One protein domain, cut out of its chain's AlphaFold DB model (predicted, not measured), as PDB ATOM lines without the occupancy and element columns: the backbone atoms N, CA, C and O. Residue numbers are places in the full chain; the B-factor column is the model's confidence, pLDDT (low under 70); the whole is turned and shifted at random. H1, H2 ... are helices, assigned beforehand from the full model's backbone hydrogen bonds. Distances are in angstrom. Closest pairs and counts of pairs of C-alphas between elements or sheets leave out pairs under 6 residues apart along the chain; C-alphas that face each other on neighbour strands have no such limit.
ATOM      1  N   HIS A  18     320.774-150.573  23.784       76.56
ATOM      2  CA  HIS A  18     319.910-149.468  23.368       76.56
ATOM      3  C   HIS A  18     319.220-148.776  24.540       76.56
ATOM      4  O   HIS A  18     318.974-147.573  24.458       76.56
ATOM      5  N   TRP A  19     318.969-149.500  25.634       77.88
ATOM      6  CA  TRP A  19     318.552-148.905  26.896       77.88
ATOM      7  C   TRP A  19     319.722-148.164  27.545       77.88
ATOM      8  O   TRP A  19     319.580-146.996  27.901       77.88
ATOM      9  N   LEU A  20     320.911-148.771  27.635       79.00
ATOM     10  CA  LEU A  20     322.090-148.133  28.241       79.00
ATOM     11  C   LEU A  20     322.418-146.780  27.595       79.00
ATOM     12  O   LEU A  20     322.609-145.788  28.305       79.00
ATOM     13  N   THR A  21     322.384-146.727  26.266       82.75
ATOM     14  CA  THR A  21     322.695-145.540  25.452       82.75
ATOM     15  C   THR A  21     321.529-144.555  25.297       82.75
ATOM     16  O   THR A  21     321.700-143.487  24.705       82.75
ATOM     17  N   MET A  22     320.345-144.865  25.833       81.62
ATOM     18  CA  MET A  22     319.180-143.987  25.740       81.62
ATOM     19  C   MET A  22     319.353-142.719  26.607       81.62
ATOM     20  O   MET A  22     319.789-142.809  27.762       81.62
ATOM     21  N   PRO A  23     318.980-141.530  26.095       86.50
ATOM     22  CA  PRO A  23     318.952-140.292  26.871       86.50
ATOM     23  C   PRO A  23     318.107-140.399  28.145       86.50
ATOM     24  O   PRO A  23     317.017-140.967  28.125       86.50
ATOM     25  N   ALA A  24     318.564-139.770  29.234       84.25
ATOM     26  CA  ALA A  24     317.904-139.837  30.543       84.25
ATOM     27  C   ALA A  24     316.424-139.418  30.509       84.25
ATOM     28  O   ALA A  24     315.597-140.067  31.134       84.25
ATOM     29  N   LYS A  25     316.077-138.392  29.720       83.56
ATOM     30  CA  LYS A  25     314.685-137.944  29.570       83.56
ATOM     31  C   LYS A  25     313.776-139.040  28.997       83.56
ATOM     32  O   LYS A  25     312.685-139.249  29.505       83.56
ATOM     33  N   LEU A  26     314.244-139.757  27.973       82.25
ATOM     34  CA  LEU A  26     313.480-140.843  27.350       82.25
ATOM     35  C   LEU A  26     313.375-142.061  28.267       82.25
ATOM     36  O   LEU A  26     312.338-142.716  28.298       82.25
ATOM     37  N   LYS A  27     314.424-142.330  29.056       83.56
ATOM     38  CA  LYS A  27     314.377-143.354  30.104       83.56
ATOM     39  C   LYS A  27     313.293-143.044  31.132       83.56
ATOM     40  O   LYS A  27     312.533-143.940  31.474       83.56
ATOM     41  N   SER A  28     313.216-141.798  31.602       83.81
ATOM     42  CA  SER A  28     312.180-141.365  32.545       83.81
ATOM     43  C   SER A  28     310.778-141.553  31.971       83.81
ATOM     44  O   SER A  28     309.979-142.225  32.608       83.81
ATOM     45  N   GLU A  29     310.523-141.082  30.745       83.00
ATOM     46  CA  GLU A  29     309.214-141.246  30.088       83.00
ATOM     47  C   GLU A  29     308.806-142.728  29.969       83.00
ATOM     48  O   GLU A  29     307.652-143.080  30.212       83.00
ATOM     49  N   LEU A  30     309.754-143.617  29.642       80.81
ATOM     50  CA  LEU A  30     309.490-145.057  29.575       80.81
ATOM     51  C   LEU A  30     309.194-145.662  30.952       80.81
ATOM     52  O   LEU A  30     308.267-146.457  31.076       80.81
ATOM     53  N   LEU A  31     309.977-145.308  31.974       82.19
ATOM     54  CA  LEU A  31     309.779-145.797  33.342       82.19
ATOM     55  C   LEU A  31     308.438-145.335  33.915       82.19
ATOM     56  O   LEU A  31     307.757-146.121  34.564       82.19
ATOM     57  N   GLU A  32     308.052-144.086  33.655       84.00
ATOM     58  CA  GLU A  32     306.746-143.549  34.040       84.00
ATOM     59  C   GLU A  32     305.617-144.322  33.358       84.00
ATOM     60  O   GLU A  32     304.684-144.750  34.033       84.00
ATOM     61  N   PHE A  33     305.739-144.583  32.052       80.44
ATOM     62  CA  PHE A  33     304.765-145.401  31.335       80.44
ATOM     63  C   PHE A  33     304.655-146.806  31.931       80.44
ATOM     64  O   PHE A  33     303.552-147.241  32.234       80.44
ATOM     65  N   MET A  34     305.782-147.493  32.149       77.94
ATOM     66  CA  MET A  34     305.799-148.838  32.739       77.94
ATOM     67  C   MET A  34     305.205-148.870  34.147       77.94
ATOM     68  O   MET A  34     304.548-149.839  34.504       77.94
ATOM     69  N   ALA A  35     305.419-147.822  34.946       80.50
ATOM     70  CA  ALA A  35     304.828-147.708  36.275       80.50
ATOM     71  C   ALA A  35     303.309-147.464  36.230       80.50
ATOM     72  O   ALA A  35     302.609-147.836  37.168       80.50
ATOM     73  N   SER A  36     302.809-146.828  35.165       78.81
ATOM     74  CA  SER A  36     301.378-146.583  34.935       78.81
ATOM     75  C   SER A  36     300.675-147.663  34.112       78.81
ATOM     76  O   SER A  36     299.459-147.598  33.957       78.81
ATOM     77  N   TYR A  37     301.431-148.599  33.541       75.62
ATOM     78  CA  TYR A  37     300.915-149.620  32.642       75.62
ATOM     79  C   TYR A  37     300.186-150.693  33.451       75.62
ATOM     80  O   TYR A  37     300.773-151.327  34.329       75.62
ATOM     81  N   ASP A  38     298.909-150.874  33.133       71.19
ATOM     82  CA  ASP A  38     298.063-151.930  33.675       71.19
ATOM     83  C   ASP A  38     298.004-153.058  32.641       71.19
ATOM     84  O   ASP A  38     297.722-152.811  31.467       71.19
ATOM     85  N   GLU A  39     298.349-154.282  33.047       69.25
ATOM     86  CA  GLU A  39     298.320-155.420  32.127       69.25
ATOM     87  C   GLU A  39     296.857-155.702  31.741       69.25
ATOM     88  O   GLU A  39     296.025-155.908  32.631       69.25
ATOM     89  N   PRO A  40     296.515-155.711  30.440       68.62
ATOM     90  CA  PRO A  40     295.147-155.952  30.007       68.62
ATOM     91  C   PRO A  40     294.676-157.341  30.443       68.62
ATOM     92  O   PRO A  40     295.444-158.304  30.516       68.62
ATOM     93  N   SER A  41     293.373-157.453  30.700       72.81
ATOM     94  CA  SER A  41     292.749-158.733  31.031       72.81
ATOM     95  C   SER A  41     292.857-159.726  29.868       72.81
ATOM     96  O   SER A  41     292.978-159.342  28.706       72.81
ATOM     97  N   ASP A  42     292.784-161.023  30.177       67.75
ATOM     98  CA  ASP A  42     292.952-162.105  29.200       67.75
ATOM     99  C   ASP A  42     292.009-161.933  27.990       67.75
ATOM    100  O   ASP A  42     290.784-162.020  28.111       67.75
ATOM    101  N   GLY A  43     292.592-161.656  26.817       60.94
ATOM    102  CA  GLY A  43     291.873-161.437  25.558       60.94
ATOM    103  C   GLY A  43     291.703-159.976  25.125       60.94
ATOM    104  O   GLY A  43     291.281-159.750  23.988       60.94
ATOM    105  N   GLU A  44     292.055-158.997  25.962       68.19
ATOM    106  CA  GLU A  44     292.106-157.587  25.565       68.19
ATOM    107  C   GLU A  44     293.460-157.224  24.940       68.19
ATOM    108  O   GLU A  44     294.497-157.832  25.217       68.19
ATOM    109  N   LEU A  45     293.433-156.259  24.020       62.38
ATOM    110  CA  LEU A  45     294.649-155.720  23.422       62.38
ATOM    111  C   LEU A  45     295.320-154.780  24.418       62.38
ATOM    112  O   LEU A  45     294.641-154.049  25.134       62.38
ATOM    113  N   ASP A  46     296.651-154.771  24.407       66.25
ATOM    114  CA  ASP A  46     297.431-153.773  25.129       66.25
ATOM    115  C   ASP A  46     297.004-152.353  24.775       66.25
ATOM    116  O   ASP A  46     296.655-152.069  23.627       66.25
ATOM    117  N   ASP A  47     297.120-151.457  25.751       66.12
ATOM    118  CA  ASP A  47     296.981-150.022  25.542       66.12
ATOM    119  C   ASP A  47     297.998-149.484  24.521       66.12
ATOM    120  O   ASP A  47     298.973-150.142  24.133       66.12
ATOM    121  N   VAL A  48     297.770-148.246  24.065       69.62
ATOM    122  CA  VAL A  48     298.629-147.590  23.072       69.62
ATOM    123  C   VAL A  48     300.091-147.633  23.515       69.62
ATOM    124  O   VAL A  48     300.480-147.049  24.524       69.62
ATOM    125  N   CYS A  49     300.920-148.302  22.709       74.44
ATOM    126  CA  CYS A  49     302.353-148.425  22.955       74.44
ATOM    127  C   CYS A  49     302.992-147.049  23.221       74.44
ATOM    128  O   CYS A  49     302.858-146.133  22.409       74.44
ATOM    129  N   CYS A  50     303.776-146.921  24.295       77.69
ATOM    130  CA  CYS A  50     304.480-145.683  24.664       77.69
ATOM    131  C   CYS A  50     305.400-145.127  23.568       77.69
ATOM    132  O   CYS A  50     305.627-143.921  23.453       77.69
ATOM    133  N   TRP A  51     305.911-146.014  22.718       79.88
ATOM    134  CA  TRP A  51     306.749-145.661  21.583       79.88
ATOM    135  C   TRP A  51     305.953-145.257  20.341       79.88
ATOM    136  O   TRP A  51     306.565-144.927  19.328       79.88
ATOM    137  N   TYR A  52     304.625-145.321  20.350       79.69
ATOM    138  CA  TYR A  52     303.793-144.912  19.226       79.69
ATOM    139  C   TYR A  52     303.399-143.435  19.350       79.69
ATOM    140  O   TYR A  52     302.970-142.952  20.394       79.69
ATOM    141  N   ASP A  53     303.574-142.687  18.264       82.75
ATOM    142  CA  ASP A  53     303.030-141.346  18.103       82.75
ATOM    143  C   ASP A  53     301.718-141.440  17.326       82.75
ATOM    144  O   ASP A  53     301.726-141.611  16.102       82.75
ATOM    145  N   ALA A  54     300.598-141.339  18.042       78.62
ATOM    146  CA  ALA A  54     299.270-141.386  17.441       78.62
ATOM    147  C   ALA A  54     298.999-140.181  16.526       78.62
ATOM    148  O   ALA A  54     298.370-140.333  15.482       78.62
ATOM    149  N   SER A  55     299.525-138.997  16.858       81.06
ATOM    150  CA  SER A  55     299.326-137.782  16.057       81.06
ATOM    151  C   SER A  55     300.024-137.866  14.700       81.06
ATOM    152  O   SER A  55     299.496-137.402  13.693       81.06
ATOM    153  N   LEU A  56     301.213-138.466  14.662       80.25
ATOM    154  CA  LEU A  56     302.020-138.606  13.448       80.25
ATOM    155  C   LEU A  56     301.929-139.999  12.806       80.25
ATOM    156  O   LEU A  56     302.632-140.259  11.822       80.25
ATOM    157  N   GLN A  57     301.120-140.891  13.384       78.00
ATOM    158  CA  GLN A  57     300.965-142.304  13.028       78.00
ATOM    159  C   GLN A  57     302.294-143.020  12.742       78.00
ATOM    160  O   GLN A  57     302.445-143.772  11.768       78.00
ATOM    161  N   ARG A  58     303.292-142.769  13.589       78.25
ATOM    162  CA  ARG A  58     304.652-143.303  13.448       78.25
ATOM    163  C   ARG A  58     305.223-143.673  14.804       78.25
ATOM    164  O   ARG A  58     304.864-143.094  15.818       78.25
ATOM    165  N   CYS A  59     306.169-144.598  14.820       82.06
ATOM    166  CA  CYS A  59     306.892-144.911  16.045       82.06
ATOM    167  C   CYS A  59     307.951-143.833  16.336       82.06
ATOM    168  O   CYS A  59     308.651-143.377  15.428       82.06
ATOM    169  N   LYS A  60     308.085-143.456  17.605       83.62
ATOM    170  CA  LYS A  60     309.122-142.578  18.151       83.62
ATOM    171  C   LYS A  60     310.408-143.373  18.403       83.62
ATOM    172  O   LYS A  60     310.375-144.586  18.597       83.62
ATOM    173  N   HIS A  61     311.542-142.670  18.402       83.19
ATOM    174  CA  HIS A  61     312.846-143.156  18.883       83.19
ATOM    175  C   HIS A  61     313.256-144.560  18.406       83.19
ATOM    176  O   HIS A  61     313.761-145.344  19.200       83.19
ATOM    177  N   HIS A  62     313.084-144.881  17.115       79.81
ATOM    178  CA  HIS A  62     313.314-146.234  16.576       79.81
ATOM    179  C   HIS A  62     314.660-146.867  16.992       79.81
ATOM    180  O   HIS A  62     314.702-148.038  17.352       79.81
ATOM    181  N   GLN A  63     315.736-146.074  17.030       79.50
ATOM    182  CA  GLN A  63     317.082-146.506  17.439       79.50
ATOM    183  C   GLN A  63     317.207-146.933  18.915       79.50
ATOM    184  O   GLN A  63     318.163-147.611  19.279       79.50
ATOM    185  N   HIS A  64     316.262-146.520  19.758       80.00
ATOM    186  CA  HIS A  64     316.213-146.824  21.183       80.00
ATOM    187  C   HIS A  64     315.060-147.771  21.520       80.00
ATOM    188  O   HIS A  64     314.659-147.837  22.669       80.00
ATOM    189  N   ARG A  65     314.470-148.469  20.545       79.25
ATOM    190  CA  ARG A  65     313.416-149.451  20.825       79.25
ATOM    191  C   ARG A  65     314.028-150.818  21.162       79.25
ATOM    192  O   ARG A  65     315.165-151.066  20.754       79.25
ATOM    193  N   PRO A  66     313.270-151.696  21.844       76.06
ATOM    194  CA  PRO A  66     313.665-153.088  22.029       76.06
ATOM    195  C   PRO A  66     313.944-153.772  20.691       76.06
ATOM    196  O   PRO A  66     313.308-153.434  19.683       76.06
ATOM    197  N   ASN A  67     314.824-154.774  20.690       76.62
ATOM    198  CA  ASN A  67     315.166-155.528  19.477       76.62
ATOM    199  C   ASN A  67     313.929-156.082  18.755       76.62
ATOM    200  O   ASN A  67     313.786-155.868  17.555       76.62
ATOM    201  N   VAL A  68     312.953-156.632  19.489       72.12
ATOM    202  CA  VAL A  68     311.698-157.139  18.896       72.12
ATOM    203  C   VAL A  68     310.953-156.079  18.076       72.12
ATOM    204  O   VAL A  68     310.337-156.394  17.069       72.12
ATOM    205  N   CYS A  69     311.030-154.800  18.454       73.12
ATOM    206  CA  CYS A  69     310.410-153.699  17.713       73.12
ATOM    207  C   CYS A  69     311.262-153.189  16.539       73.12
ATOM    208  O   CYS A  69     310.746-152.437  15.706       73.12
ATOM    209  N   ARG A  70     312.554-153.519  16.511       77.00
ATOM    210  CA  ARG A  70     313.515-153.126  15.474       77.00
ATOM    211  C   ARG A  70     313.723-154.190  14.408       77.00
ATOM    212  O   ARG A  70     314.096-153.838  13.295       77.00
ATOM    213  N   ASP A  71     313.450-155.445  14.737       76.88
ATOM    214  CA  ASP A  71     313.489-156.557  13.788       76.88
ATOM    215  C   ASP A  71     312.386-156.434  12.724       76.88
ATOM    216  O   ASP A  71     312.493-157.001  11.638       76.88
ATOM    217  N   PHE A  72     311.348-155.633  12.988       71.00
ATOM    218  CA  PHE A  72     310.378-155.248  11.970       71.00
ATOM    219  C   PHE A  72     310.986-154.264  10.971       71.00
ATOM    220  O   PHE A  72     311.374-153.146  11.318       71.00
ATOM    221  N   GLU A  73     310.944-154.633   9.694       77.19
ATOM    222  CA  GLU A  73     311.244-153.707   8.609       77.19
ATOM    223  C   GLU A  73     310.249-152.528   8.612       77.19
ATOM    224  O   GLU A  73     309.025-152.700   8.613       77.19
ATOM    225  N   ILE A  74     310.772-151.298   8.626       78.75
ATOM    226  CA  ILE A  74     309.949-150.086   8.647       78.75
ATOM    227  C   ILE A  74     309.124-150.012   7.358       78.75
ATOM    228  O   ILE A  74     309.668-149.893   6.266       78.75
ATOM    229  N   GLY A  75     307.797-150.006   7.500       73.44
ATOM    230  CA  GLY A  75     306.873-149.954   6.362       73.44
ATOM    231  C   GLY A  75     306.449-151.323   5.826       73.44
ATOM    232  O   GLY A  75     305.649-151.371   4.893       73.44
ATOM    233  N   SER A  76     306.907-152.420   6.439       78.12
ATOM    234  CA  SER A  76     306.372-153.756   6.174       78.12
ATOM    235  C   SER A  76     304.879-153.857   6.512       78.12
ATOM    236  O   SER A  76     304.317-153.017   7.227       78.12
ATOM    237  N   GLN A  77     304.220-154.908   6.016       79.44
ATOM    238  CA  GLN A  77     302.814-155.171   6.339       79.44
ATOM    239  C   GLN A  77     302.591-155.326   7.847       79.44
ATOM    240  O   GLN A  77     301.611-154.789   8.355       79.44
ATOM    241  N   ASP A  78     303.526-155.944   8.574       76.00
ATOM    242  CA  ASP A  78     303.453-156.079  10.033       76.00
ATOM    243  C   ASP A  78     303.615-154.724  10.735       76.00
ATOM    244  O   ASP A  78     302.851-154.387  11.640       76.00
ATOM    245  N   CYS A  79     304.553-153.888  10.265       74.62
ATOM    246  CA  CYS A  79     304.758-152.534  10.785       74.62
ATOM    247  C   CYS A  79     303.505-151.662  10.611       74.62
ATOM    248  O   CYS A  79     303.164-150.880  11.498       74.62
ATOM    249  N   LEU A  80     302.821-151.773   9.470       75.44
ATOM    250  CA  LEU A  80     301.585-151.038   9.187       75.44
ATOM    251  C   LEU A  80     300.367-151.663   9.880       75.44
ATOM    252  O   LEU A  80     299.471-150.931  10.298       75.44
ATOM    253  N   GLY A  81     300.340-152.988  10.021       74.69
ATOM    254  CA  GLY A  81     299.296-153.737  10.717       74.69
ATOM    255  C   GLY A  81     299.187-153.312  12.175       74.69
ATOM    256  O   GLY A  81     298.107-152.931  12.619       74.69
ATOM    257  N   TRP A  82     300.321-153.225  12.872       71.06
ATOM    258  CA  TRP A  82     300.378-152.716  14.243       71.06
ATOM    259  C   TRP A  82     299.864-151.279  14.388       71.06
ATOM    260  O   TRP A  82     299.237-150.952  15.389       71.06
ATOM    261  N   ARG A  83     300.060-150.413  13.385       73.88
ATOM    262  CA  ARG A  83     299.522-149.040  13.434       73.88
ATOM    263  C   ARG A  83     298.001-149.017  13.389       73.88
ATOM    264  O   ARG A  83     297.419-148.158  14.032       73.88
ATOM    265  N   LYS A  84     297.375-149.946  12.658       71.12
ATOM    266  CA  LYS A  84     295.910-150.030  12.551       71.12
ATOM    267  C   LYS A  84     295.254-150.400  13.877       71.12
ATOM    268  O   LYS A  84     294.168-149.908  14.161       71.12
ATOM    269  N   VAL A  85     295.927-151.231  14.677       70.12
ATOM    270  CA  VAL A  85     295.455-151.641  16.008       70.12
ATOM    271  C   VAL A  85     295.298-150.427  16.929       70.12
ATOM    272  O   VAL A  85     294.312-150.327  17.645       70.12
ATOM    273  N   TYR A  86     296.221-149.467  16.842       63.72
ATOM    274  CA  TYR A  86     296.272-148.296  17.723       63.72
ATOM    275  C   TYR A  86     295.734-146.998  17.105       63.72
ATOM    276  O   TYR A  86     295.816-145.945  17.732       63.72
ATOM    277  N   SER A  87     295.240-147.038  15.864       59.09
ATOM    278  CA  SER A  87     294.750-145.856  15.143       59.09
ATOM    279  C   SER A  87     293.228-145.746  15.045       59.09
ATOM    280  O   SER A  87     292.759-144.962  14.218       59.09
TER     281      SER A  87
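AT A GLANCE: This is residues 18 to 87 of the 88 residues of an uncharacterized protein of Planctomycetes bacterium K23_9 (UniProt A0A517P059). A loosely wound chain with little regular structure has three helices that do not meet, H1 and H3 on opposite sides, and a long loop, residues 37 to 66, that swings out and folds back through the middle between them. The printed part has 70 residues, with three named helices in the order H1, H2, H3 and no named strand. It is all helix by class, though under half of the residues are in named elements. It is only just compact, close to loose, with a radius of gyration of the C-alphas of 12.8 A and spans of 31 by 29 by 23 A.

IN THESE COORDINATES: H1, residues 24 to 36, begins at C-alpha 24 (317.904, -139.837, 30.543) and is 18.4 A long. H2 is residues 67 to 70, 5.0 A. H3, residues 77 to 85, 12.7 A, ends at C-alpha 85 (295.455, -151.641, 16.008).

HOW THE PARTS SIT: H1, H2 and H3 are apart from one another. Residues 52 to 53 pair with 58 to 59, antiparallel. In H1 every O i to N i+4 pair is within hydrogen-bond range, in H3 4 of 5; H2 is too short for such a pair.

THE WHOLE: The farthest C-alphas, of Thr 21 and Gly 43, are 34.7 A apart. The printed part has no cut. The link from H1 to H2 is long, 30 residues. pLDDT is under 70 at residues 39 to 40, 42 to 48 and 86 to 87.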